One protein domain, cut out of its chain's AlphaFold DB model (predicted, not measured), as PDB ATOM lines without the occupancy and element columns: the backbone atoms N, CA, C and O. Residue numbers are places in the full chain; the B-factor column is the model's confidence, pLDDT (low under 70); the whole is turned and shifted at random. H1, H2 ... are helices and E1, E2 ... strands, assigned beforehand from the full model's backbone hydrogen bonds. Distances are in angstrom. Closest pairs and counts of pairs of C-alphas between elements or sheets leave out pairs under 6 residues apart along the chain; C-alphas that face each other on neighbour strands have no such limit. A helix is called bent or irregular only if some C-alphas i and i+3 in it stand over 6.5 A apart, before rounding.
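What this domain is: This is residues 164 to 232 of the 238 residues of an uncharacterized protein of Streptomyces rochei (UniProt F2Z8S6). A small twisted sheet of three strands, E1, E2 and E3, has one helix, H1, running along one of its faces, while the other face has no named helix on it. Beyond one end of the sheet the long link between E1 and E2 loops far out, and at the opposite end H1 runs on past the strands, so that loop and helix end make the length. The printed part has 69 residues, with three named strands followed by one named helix, and the sheet's order is E1, E2, E3, antiparallel throughout. The class is mixed, helices and strands. The whole is only just loose, close to compact, with a radius of gyration of the C-alphas of 13.3 A and spans of 46 by 20 by 16 A.

Where its parts are: E1, residues 164 to 168, begins at C-alpha 164 at (373.395, 218.283, 339.796) and is 12.4 A long. After the link of residues 169 to 196 comes E2, residues 197 to 202, 16.5 A long, with C-alpha 197 at (359.716, 217.720, 341.179). E3, residues 206 to 212, is 15.6 A long. H1, residues 215 to 231, is 24.8 A long and ends with C-alpha 231 at (382.744, 234.419, 341.055). H1 is neither bent nor irregular, but only just: C-alphas 217 and 220 are 6.4 A apart.

How they stand to each other: The strands form a meander, each the antiparallel neighbour of the one before, with E1 and E3 as edge strands and E2 as the inner strand. E1 and E2 are a hairpin, their directions at 144 degrees, with N 166 and O 199 at 2.8 A and N 201 and O 164 at 2.8 A, within hydrogen-bond range. E2 and E3 are also a hairpin, at 156 degrees, with N 198 and O 212 at 2.8 A and N 208 and O 200 at 2.8 A. The sheet is only just strongly twisted, its C-alphas lying up to 4.4 A off the best plane. H1 is on the sheet at a height over the sheet of 8.2 A, giving two layers, a helix on one face of a sheet. It lies over E2 and, only just, over E3, on which 3 of its C-alphas fall. It runs along the strands, at 14 degrees to E2 on the local plane. The closest C-alphas of E2 and H1 are those of Val 200 and Gln 222, 5.8 A apart; those of E1 and H1 are Val 165 and Ala 218, 6.8 A apart. In H1, 10 of 13 O i to N i+4 pairs are within hydrogen-bond range.

The domain as a whole: The two C-alphas farthest apart, those of Asp 189 and Ala 232, are 46.1 A apart. The printed part has no cut. The link E1 to E2 is long, with 28 residues; the links E2 to E3 and E3 to H1 are tight. The mean pLDDT of the printed part is 75.6, and 20 residues are under 70: residue 172, residues 178 to 194 and residues 231 to 232.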
ATOM      1  N   LYS A 164     374.214 219.216 340.595       85.88
ATOM      2  CA  LYS A 164     373.395 218.283 339.796       85.88
ATOM      3  C   LYS A 164     371.905 218.573 339.963       85.88
ATOM      4  O   LYS A 164     371.470 218.944 341.044       85.88
ATOM      5  N   VAL A 165     371.123 218.357 338.906       85.69
ATOM      6  CA  VAL A 165     369.652 218.371 338.978       85.69
ATOM      7  C   VAL A 165     369.157 216.951 339.228       85.69
ATOM      8  O   VAL A 165     369.299 216.096 338.345       85.69
ATOM      9  N   VAL A 166     368.555 216.722 340.393       83.75
ATOM     10  CA  VAL A 166     368.070 215.408 340.832       83.75
ATOM     11  C   VAL A 166     366.537 215.314 340.782       83.75
ATOM     12  O   VAL A 166     365.834 216.292 341.056       83.75
ATOM     13  N   PRO A 167     365.976 214.167 340.367       81.38
ATOM     14  CA  PRO A 167     364.552 213.862 340.508       81.38
ATOM     15  C   PRO A 167     364.144 213.628 341.954       81.38
ATOM     16  O   PRO A 167     364.773 212.817 342.613       81.38
ATOM     17  N   LEU A 168     363.038 214.231 342.398       81.25
ATOM     18  CA  LEU A 168     362.488 213.975 343.730       81.25
ATOM     19  C   LEU A 168     361.087 213.353 343.686       81.25
ATOM     20  O   LEU A 168     360.237 213.715 342.858       81.25
ATOM     21  N   HIS A 169     360.854 212.441 344.620       76.88
ATOM     22  CA  HIS A 169     359.557 211.902 345.000       76.88
ATOM     23  C   HIS A 169     358.734 212.912 345.825       76.88
ATOM     24  O   HIS A 169     359.275 213.914 346.297       76.88
ATOM     25  N   PRO A 170     357.414 212.692 346.004       73.75
ATOM     26  CA  PRO A 170     356.572 213.529 346.860       73.75
ATOM     27  C   PRO A 170     357.032 213.611 348.319       73.75
ATOM     28  O   PRO A 170     356.728 214.601 348.976       73.75
ATOM     29  N   ASP A 171     357.746 212.592 348.799       72.56
ATOM     30  CA  ASP A 171     358.342 212.507 350.137       72.56
ATOM     31  C   ASP A 171     359.734 213.170 350.232       72.56
ATOM     32  O   ASP A 171     360.332 213.199 351.303       72.56
ATOM     33  N   GLY A 172     360.244 213.725 349.125       69.56
ATOM     34  CA  GLY A 172     361.543 214.397 349.052       69.56
ATOM     35  C   GLY A 172     362.734 213.470 348.797       69.56
ATOM     36  O   GLY A 172     363.862 213.958 348.747       69.56
ATOM     37  N   THR A 173     362.517 212.167 348.600       80.69
ATOM     38  CA  THR A 173     363.599 211.212 348.302       80.69
ATOM     39  C   THR A 173     364.008 211.245 346.822       80.69
ATOM     40  O   THR A 173     363.200 211.575 345.949       80.69
ATOM     41  N   GLU A 174     365.274 210.938 346.513       80.94
ATOM     42  CA  GLU A 174     365.771 210.940 345.129       80.94
ATOM     43  C   GLU A 174     365.244 209.735 344.334       80.94
ATOM     44  O   GLU A 174     365.366 208.587 344.758       80.94
ATOM     45  N   CYS A 175     364.700 209.984 343.140       77.50
ATOM     46  CA  CYS A 175     364.225 208.916 342.262       77.50
ATOM     47  C   CYS A 175     365.348 208.376 341.370       77.50
ATOM     48  O   CYS A 175     365.701 208.972 340.354       77.50
ATOM     49  N   THR A 176     365.864 207.197 341.689       77.00
ATOM     50  CA  THR A 176     366.956 206.554 340.936       77.00
ATOM     51  C   THR A 176     366.484 205.615 339.817       77.00
ATOM     52  O   THR A 176     367.305 204.992 339.145       77.00
ATOM     53  N   HIS A 177     365.173 205.519 339.574       73.31
ATOM     54  CA  HIS A 177     364.568 204.527 338.677       73.31
ATOM     55  C   HIS A 177     364.176 205.100 337.304       73.31
ATOM     56  O   HIS A 177     364.025 206.310 337.115       73.31
ATOM     57  N   ALA A 178     363.965 204.212 336.325       66.25
ATOM     58  CA  ALA A 178     363.534 204.591 334.983       66.25
ATOM     59  C   ALA A 178     362.071 205.076 334.974       66.25
ATOM     60  O   ALA A 178     361.127 204.302 335.147       66.25
ATOM     61  N   ILE A 179     361.881 206.370 334.719       64.38
ATOM     62  CA  ILE A 179     360.565 207.017 334.660       64.38
ATOM     63  C   ILE A 179     360.134 207.322 333.220       64.38
ATOM     64  O   ILE A 179     360.942 207.527 332.314       64.38
ATOM     65  N   SER A 180     358.823 207.349 333.007       63.50
ATOM     66  CA  SER A 180     358.191 207.837 331.781       63.50
ATOM     67  C   SER A 180     358.256 209.374 331.702       63.50
ATOM     68  O   SER A 180     358.464 210.029 332.727       63.50
ATOM     69  N   PRO A 181     358.035 209.985 330.520       60.91
ATOM     70  CA  PRO A 181     357.972 211.447 330.382       60.91
ATOM     71  C   PRO A 181     356.937 212.119 331.301       60.91
ATOM     72  O   PRO A 181     357.114 213.269 331.683       60.91
ATOM     73  N   SER A 182     355.889 211.391 331.697       60.47
ATOM     74  CA  SER A 182     354.839 211.851 332.615       60.47
ATOM     75  C   SER A 182     355.209 211.728 334.103       60.47
ATOM     76  O   SER A 182     354.364 211.969 334.956       60.47
ATOM     77  N   GLY A 183     356.434 211.304 334.437       58.12
ATOM     78  CA  GLY A 183     356.920 211.203 335.820       58.12
ATOM     79  C   GLY A 183     356.530 209.920 336.563       58.12
ATOM     80  O   GLY A 183     356.998 209.707 337.678       58.12
ATOM     81  N   LYS A 184     355.731 209.031 335.960       64.81
ATOM     82  CA  LYS A 184     355.404 207.713 336.536       64.81
ATOM     83  C   LYS A 184     356.503 206.686 336.231       64.81
ATOM     84  O   LYS A 184     357.084 206.778 335.141       64.81
ATOM     85  N   PRO A 185     356.778 205.714 337.118       65.38
ATOM     86  CA  PRO A 185     357.730 204.635 336.840       65.38
ATOM     87  C   PRO A 185     357.326 203.881 335.571       65.38
ATOM     88  O   PRO A 185     356.137 203.686 335.325       65.38
ATOM     89  N   ARG A 186     358.299 203.488 334.740       65.00
ATOM     90  CA  ARG A 186     358.022 202.617 333.581       65.00
ATOM     91  C   ARG A 186     357.774 201.166 333.986       65.00
ATOM     92  O   ARG A 186     357.116 200.454 333.239       65.00
ATOM     93  N   ASP A 187     358.296 200.770 335.139       66.00
ATOM     94  CA  ASP A 187     358.098 199.454 335.730       66.00
ATOM     95  C   ASP A 187     357.069 199.555 336.876       66.00
ATOM     96  O   ASP A 187     357.320 200.291 337.839       66.00
ATOM     97  N   PRO A 188     355.900 198.896 336.771       59.44
ATOM     98  CA  PRO A 188     354.865 198.926 337.803       59.44
ATOM     99  C   PRO A 188     355.277 198.227 339.108       59.44
ATOM    100  O   PRO A 188     354.731 198.574 340.155       59.44
ATOM    101  N   ASP A 189     356.264 197.325 339.078       62.88
ATOM    102  CA  ASP A 189     356.721 196.579 340.258       62.88
ATOM    103  C   ASP A 189     357.809 197.324 341.053       62.88
ATOM    104  O   ASP A 189     358.197 196.909 342.144       62.88
ATOM    105  N   ALA A 190     358.261 198.487 340.565       62.22
ATOM    106  CA  ALA A 190     359.284 199.302 341.222       62.22
ATOM    107  C   ALA A 190     358.817 199.972 342.536       62.22
ATOM    108  O   ALA A 190     359.589 200.711 343.144       62.22
ATOM    109  N   GLY A 191     357.552 199.788 342.954       63.53
ATOM    110  CA  GLY A 191     357.005 200.314 344.220       63.53
ATOM    111  C   GLY A 191     357.071 201.841 344.359       63.53
ATOM    112  O   GLY A 191     356.991 202.390 345.454       63.53
ATOM    113  N   CYS A 192     357.268 202.539 343.244       63.28
ATOM    114  CA  CYS A 192     357.718 203.917 343.220       63.28
ATOM    115  C   CYS A 192     356.520 204.873 343.069       63.28
ATOM    116  O   CYS A 192     355.782 204.813 342.087       63.28
ATOM    117  N   ALA A 193     356.344 205.803 344.017       64.19
ATOM    118  CA  ALA A 193     355.201 206.731 344.068       64.19
ATOM    119  C   ALA A 193     355.137 207.747 342.901       64.19
ATOM    120  O   ALA A 193     354.186 208.521 342.790       64.19
ATOM    121  N   GLY A 194     356.139 207.740 342.015       64.56
ATOM    122  CA  GLY A 194     356.285 208.676 340.906       64.56
ATOM    123  C   GLY A 194     357.099 209.910 341.283       64.56
ATOM    124  O   GLY A 194     357.286 210.242 342.452       64.56
ATOM    125  N   ARG A 195     357.653 210.578 340.273       70.00
ATOM    126  CA  ARG A 195     358.410 211.819 340.429       70.00
ATOM    127  C   ARG A 195     357.447 213.000 340.503       70.00
ATOM    128  O   ARG A 195     356.572 213.124 339.650       70.00
ATOM    129  N   ARG A 196     357.664 213.893 341.468       74.94
ATOM    130  CA  ARG A 196     356.911 215.146 341.590       74.94
ATOM    131  C   ARG A 196     357.689 216.316 340.991       74.94
ATOM    132  O   ARG A 196     357.175 216.999 340.116       74.94
ATOM    133  N   ASN A 197     358.943 216.498 341.422       80.94
ATOM    134  CA  ASN A 197     359.716 217.720 341.179       80.94
ATOM    135  C   ASN A 197     361.199 217.425 340.836       80.94
ATOM    136  O   ASN A 197     361.647 216.273 340.762       80.94
ATOM    137  N   TYR A 198     361.968 218.489 340.617       82.06
ATOM    138  CA  TYR A 198     363.402 218.513 340.339       82.06
ATOM    139  C   TYR A 198     364.084 219.462 341.324       82.06
ATOM    140  O   TYR A 198     363.696 220.622 341.394       82.06
ATOM    141  N   ALA A 199     365.112 219.014 342.036       85.62
ATOM    142  CA  ALA A 199     365.913 219.890 342.892       85.62
ATOM    143  C   ALA A 199     367.327 220.053 342.332       85.62
ATOM    144  O   ALA A 199     367.887 219.117 341.754       85.62
ATOM    145  N   VAL A 200     367.907 221.238 342.504       86.56
ATOM    146  CA  VAL A 200     369.327 221.482 342.248       86.56
ATOM    147  C   VAL A 200     370.078 221.164 343.536       86.56
ATOM    148  O   VAL A 200     369.780 221.729 344.578       86.56
ATOM    149  N   VAL A 201     371.045 220.252 343.492       85.75
ATOM    150  CA  VAL A 201     371.847 219.872 344.661       85.75
ATOM    151  C   VAL A 201     373.313 220.153 344.378       85.75
ATOM    152  O   VAL A 201     373.885 219.661 343.401       85.75
ATOM    153  N   CYS A 202     373.920 220.954 345.245       85.31
ATOM    154  CA  CYS A 202     375.334 221.282 345.238       85.31
ATOM    155  C   CYS A 202     376.064 220.466 346.307       85.31
ATOM    156  O   CYS A 202     375.660 220.455 347.466       85.31
ATOM    157  N   GLY A 203     377.179 219.830 345.947       80.88
ATOM    158  CA  GLY A 203     377.980 219.045 346.895       80.88
ATOM    159  C   GLY A 203     378.585 219.856 348.049       80.88
ATOM    160  O   GLY A 203     378.975 219.262 349.045       80.88
ATOM    161  N   ALA A 204     378.654 221.187 347.928       78.56
ATOM    162  CA  ALA A 204     379.150 222.081 348.977       78.56
ATOM    163  C   ALA A 204     378.029 222.798 349.753       78.56
ATOM    164  O   ALA A 204     378.197 223.074 350.936       78.56
ATOM    165  N   CYS A 205     376.895 223.102 349.107       80.44
ATOM    166  CA  CYS A 205     375.819 223.914 349.696       80.44
ATOM    167  C   CYS A 205     374.553 223.121 350.049       80.44
ATOM    168  O   CYS A 205     373.666 223.666 350.695       80.44
ATOM    169  N   GLY A 206     374.442 221.856 349.630       81.38
ATOM    170  CA  GLY A 206     373.208 221.081 349.761       81.38
ATOM    171  C   GLY A 206     372.154 221.468 348.711       81.38
ATOM    172  O   GLY A 206     372.525 221.860 347.599       81.38
ATOM    173  N   PRO A 207     370.850 221.305 349.010       82.44
ATOM    174  CA  PRO A 207     369.763 221.727 348.131       82.44
ATOM    175  C   PRO A 207     369.799 223.239 347.899       82.44
ATOM    176  O   PRO A 207     369.868 224.023 348.843       82.44
ATOM    177  N   VAL A 208     369.764 223.629 346.632       77.00
ATOM    178  CA  VAL A 208     369.806 225.015 346.179       77.00
ATOM    179  C   VAL A 208     368.438 225.348 345.605       77.00
ATOM    180  O   VAL A 208     368.001 224.697 344.656       77.00
ATOM    181  N   ASP A 209     367.808 226.367 346.183       76.50
ATOM    182  CA  ASP A 209     366.476 226.861 345.832       76.50
ATOM    183  C   ASP A 209     365.333 225.845 346.025       76.50
ATOM    184  O   ASP A 209     365.514 224.694 346.440       76.50
ATOM    185  N   GLU A 210     364.107 226.306 345.780       82.06
ATOM    186  CA  GLU A 210     362.917 225.465 345.863       82.06
ATOM    187  C   GLU A 210     362.833 224.478 344.682       82.06
ATOM    188  O   GLU A 210     363.207 224.810 343.554       82.06
ATOM    189  N   PRO A 211     362.297 223.259 344.889       81.69
ATOM    190  CA  PRO A 211     362.169 222.277 343.821       81.69
ATOM    191  C   PRO A 211     361.280 222.757 342.664       81.69
ATOM    192  O   PRO A 211     360.141 223.180 342.853       81.69
ATOM    193  N   HIS A 212     361.760 222.584 341.437       82.31
ATOM    194  CA  HIS A 212     361.064 222.976 340.217       82.31
ATOM    195  C   HIS A 212     360.176 221.849 339.678       82.31
ATOM    196  O   HIS A 212     360.535 220.672 339.726       82.31
ATOM    197  N   GLY A 213     359.035 222.195 339.077       79.88
ATOM    198  CA  GLY A 213     358.117 221.207 338.488       79.88
ATOM    199  C   GLY A 213     358.649 220.504 337.229       79.88
ATOM    200  O   GLY A 213     358.217 219.400 336.913       79.88
ATOM    201  N   LEU A 214     359.607 221.105 336.509       78.38
ATOM    202  CA  LEU A 214     360.184 220.560 335.271       78.38
ATOM    203  C   LEU A 214     361.707 220.720 335.246       78.38
ATOM    204  O   LEU A 214     362.238 221.718 335.731       78.38
ATOM    205  N   ARG A 215     362.410 219.785 334.586       78.06
ATOM    206  CA  ARG A 215     363.884 219.808 334.468       78.06
ATOM    207  C   ARG A 215     364.409 221.097 333.862       78.06
ATOM    208  O   ARG A 215     365.349 221.678 334.382       78.06
ATOM    209  N   VAL A 216     363.777 221.513 332.769       82.06
ATOM    210  CA  VAL A 216     364.189 222.670 331.966       82.06
ATOM    211  C   VAL A 216     364.142 223.954 332.798       82.06
ATOM    212  O   VAL A 216     364.901 224.879 332.544       82.06
ATOM    213  N   LEU A 217     363.300 223.994 333.835       82.56
ATOM    214  CA  LEU A 217     363.213 225.127 334.756       82.56
ATOM    215  C   LEU A 217     364.289 225.084 335.857       82.56
ATOM    216  O   LEU A 217     364.645 226.131 336.382       82.56
ATOM    217  N   ALA A 218     364.842 223.905 336.166       80.88
ATOM    218  CA  ALA A 218     365.923 223.729 337.142       80.88
ATOM    219  C   ALA A 218     367.331 223.944 336.546       80.88
ATOM    220  O   ALA A 218     368.285 224.214 337.272       80.88
ATOM    221  N   GLU A 219     367.492 223.818 335.226       84.31
ATOM    222  CA  GLU A 219     368.786 223.957 334.535       84.31
ATOM    223  C   GLU A 219     369.375 225.388 334.586       84.31
ATOM    224  O   GLU A 219     370.586 225.524 334.819       84.31
ATOM    225  N   PRO A 220     368.574 226.469 334.452       86.50
ATOM    226  CA  PRO A 220     369.048 227.831 334.694       86.50
ATOM    227  C   PRO A 220     369.507 228.055 336.141       86.50
ATOM    228  O   PRO A 220     370.583 228.615 336.343       86.50
ATOM    229  N   ALA A 221     368.759 227.557 337.135       83.31
ATOM    230  CA  ALA A 221     369.119 227.660 338.555       83.31
ATOM    231  C   ALA A 221     370.421 226.897 338.871       83.31
ATOM    232  O   ALA A 221     371.327 227.423 339.518       83.31
ATOM    233  N   GLN A 222     370.586 225.697 338.299       86.31
ATOM    234  CA  GLN A 222     371.834 224.929 338.369       86.31
ATOM    235  C   GLN A 222     373.030 225.714 337.815       86.31
ATOM    236  O   GLN A 222     374.119 225.685 338.392       86.31
ATOM    237  N   THR A 223     372.844 226.392 336.682       86.12
ATOM    238  CA  THR A 223     373.909 227.160 336.030       86.12
ATOM    239  C   THR A 223     374.261 228.406 336.833       86.12
ATOM    240  O   THR A 223     375.437 228.596 337.133       86.12
ATOM    241  N   ALA A 224     373.260 229.181 337.256       85.44
ATOM    242  CA  ALA A 224     373.447 230.373 338.075       85.44
ATOM    243  C   ALA A 224     374.191 230.055 339.383       85.44
ATOM    244  O   ALA A 224     375.169 230.724 339.716       85.44
ATOM    245  N   HIS A 225     373.805 228.978 340.074       84.94
ATOM    246  CA  HIS A 225     374.490 228.555 341.295       84.94
ATOM    247  C   HIS A 225     375.909 228.033 341.036       84.94
ATOM    248  O   HIS A 225     376.837 228.308 341.791       84.94
ATOM    249  N   ARG A 226     376.136 227.283 339.952       83.62
ATOM    250  CA  ARG A 226     377.500 226.870 339.584       83.62
ATOM    251  C   ARG A 226     378.387 228.084 339.312       83.62
ATOM    252  O   ARG A 226     379.567 228.056 339.646       83.62
ATOM    253  N   ASP A 227     377.836 229.122 338.699       83.62
ATOM    254  CA  ASP A 227     378.584 230.325 338.362       83.62
ATOM    255  C   ASP A 227     378.848 231.206 339.593       83.62
ATOM    256  O   ASP A 227     379.911 231.820 339.649       83.62
ATOM    257  N   SER A 228     378.008 231.172 340.639       79.94
ATOM    258  CA  SER A 228     378.319 231.838 341.917       79.94
ATOM    259  C   SER A 228     379.546 231.246 342.622       79.94
ATOM    260  O   SER A 228     380.295 231.978 343.260       79.94
ATOM    261  N   HIS A 229     379.817 229.944 342.457       74.31
ATOM    262  CA  HIS A 229     381.068 229.323 342.937       74.31
ATOM    263  C   HIS A 229     382.300 229.733 342.123       74.31
ATOM    264  O   HIS A 229     383.424 229.585 342.596       74.31
ATOM    265  N   LYS A 230     382.115 230.235 340.897       72.44
ATOM    266  CA  LYS A 230     383.221 230.737 340.065       72.44
ATOM    267  C   LYS A 230     383.579 232.182 340.398       72.44
ATOM    268  O   LYS A 230     384.718 232.579 340.174       72.44
ATOM    269  N   THR A 231     382.611 232.967 340.873       61.19
ATOM    270  CA  THR A 231     382.744 234.419 341.055       61.19
ATOM    271  C   THR A 231     382.927 234.861 342.506       61.19
ATOM    272  O   THR A 231     383.416 235.968 342.715       61.19
ATOM    273  N   ALA A 232     382.610 234.028 343.503       51.44
ATOM    274  CA  ALA A 232     382.821 234.350 344.918       51.44
ATOM    275  C   ALA A 232     383.964 233.515 345.537       51.44
ATOM    276  O   ALA A 232     383.991 232.296 345.354       51.44
TER     277      ALA A 232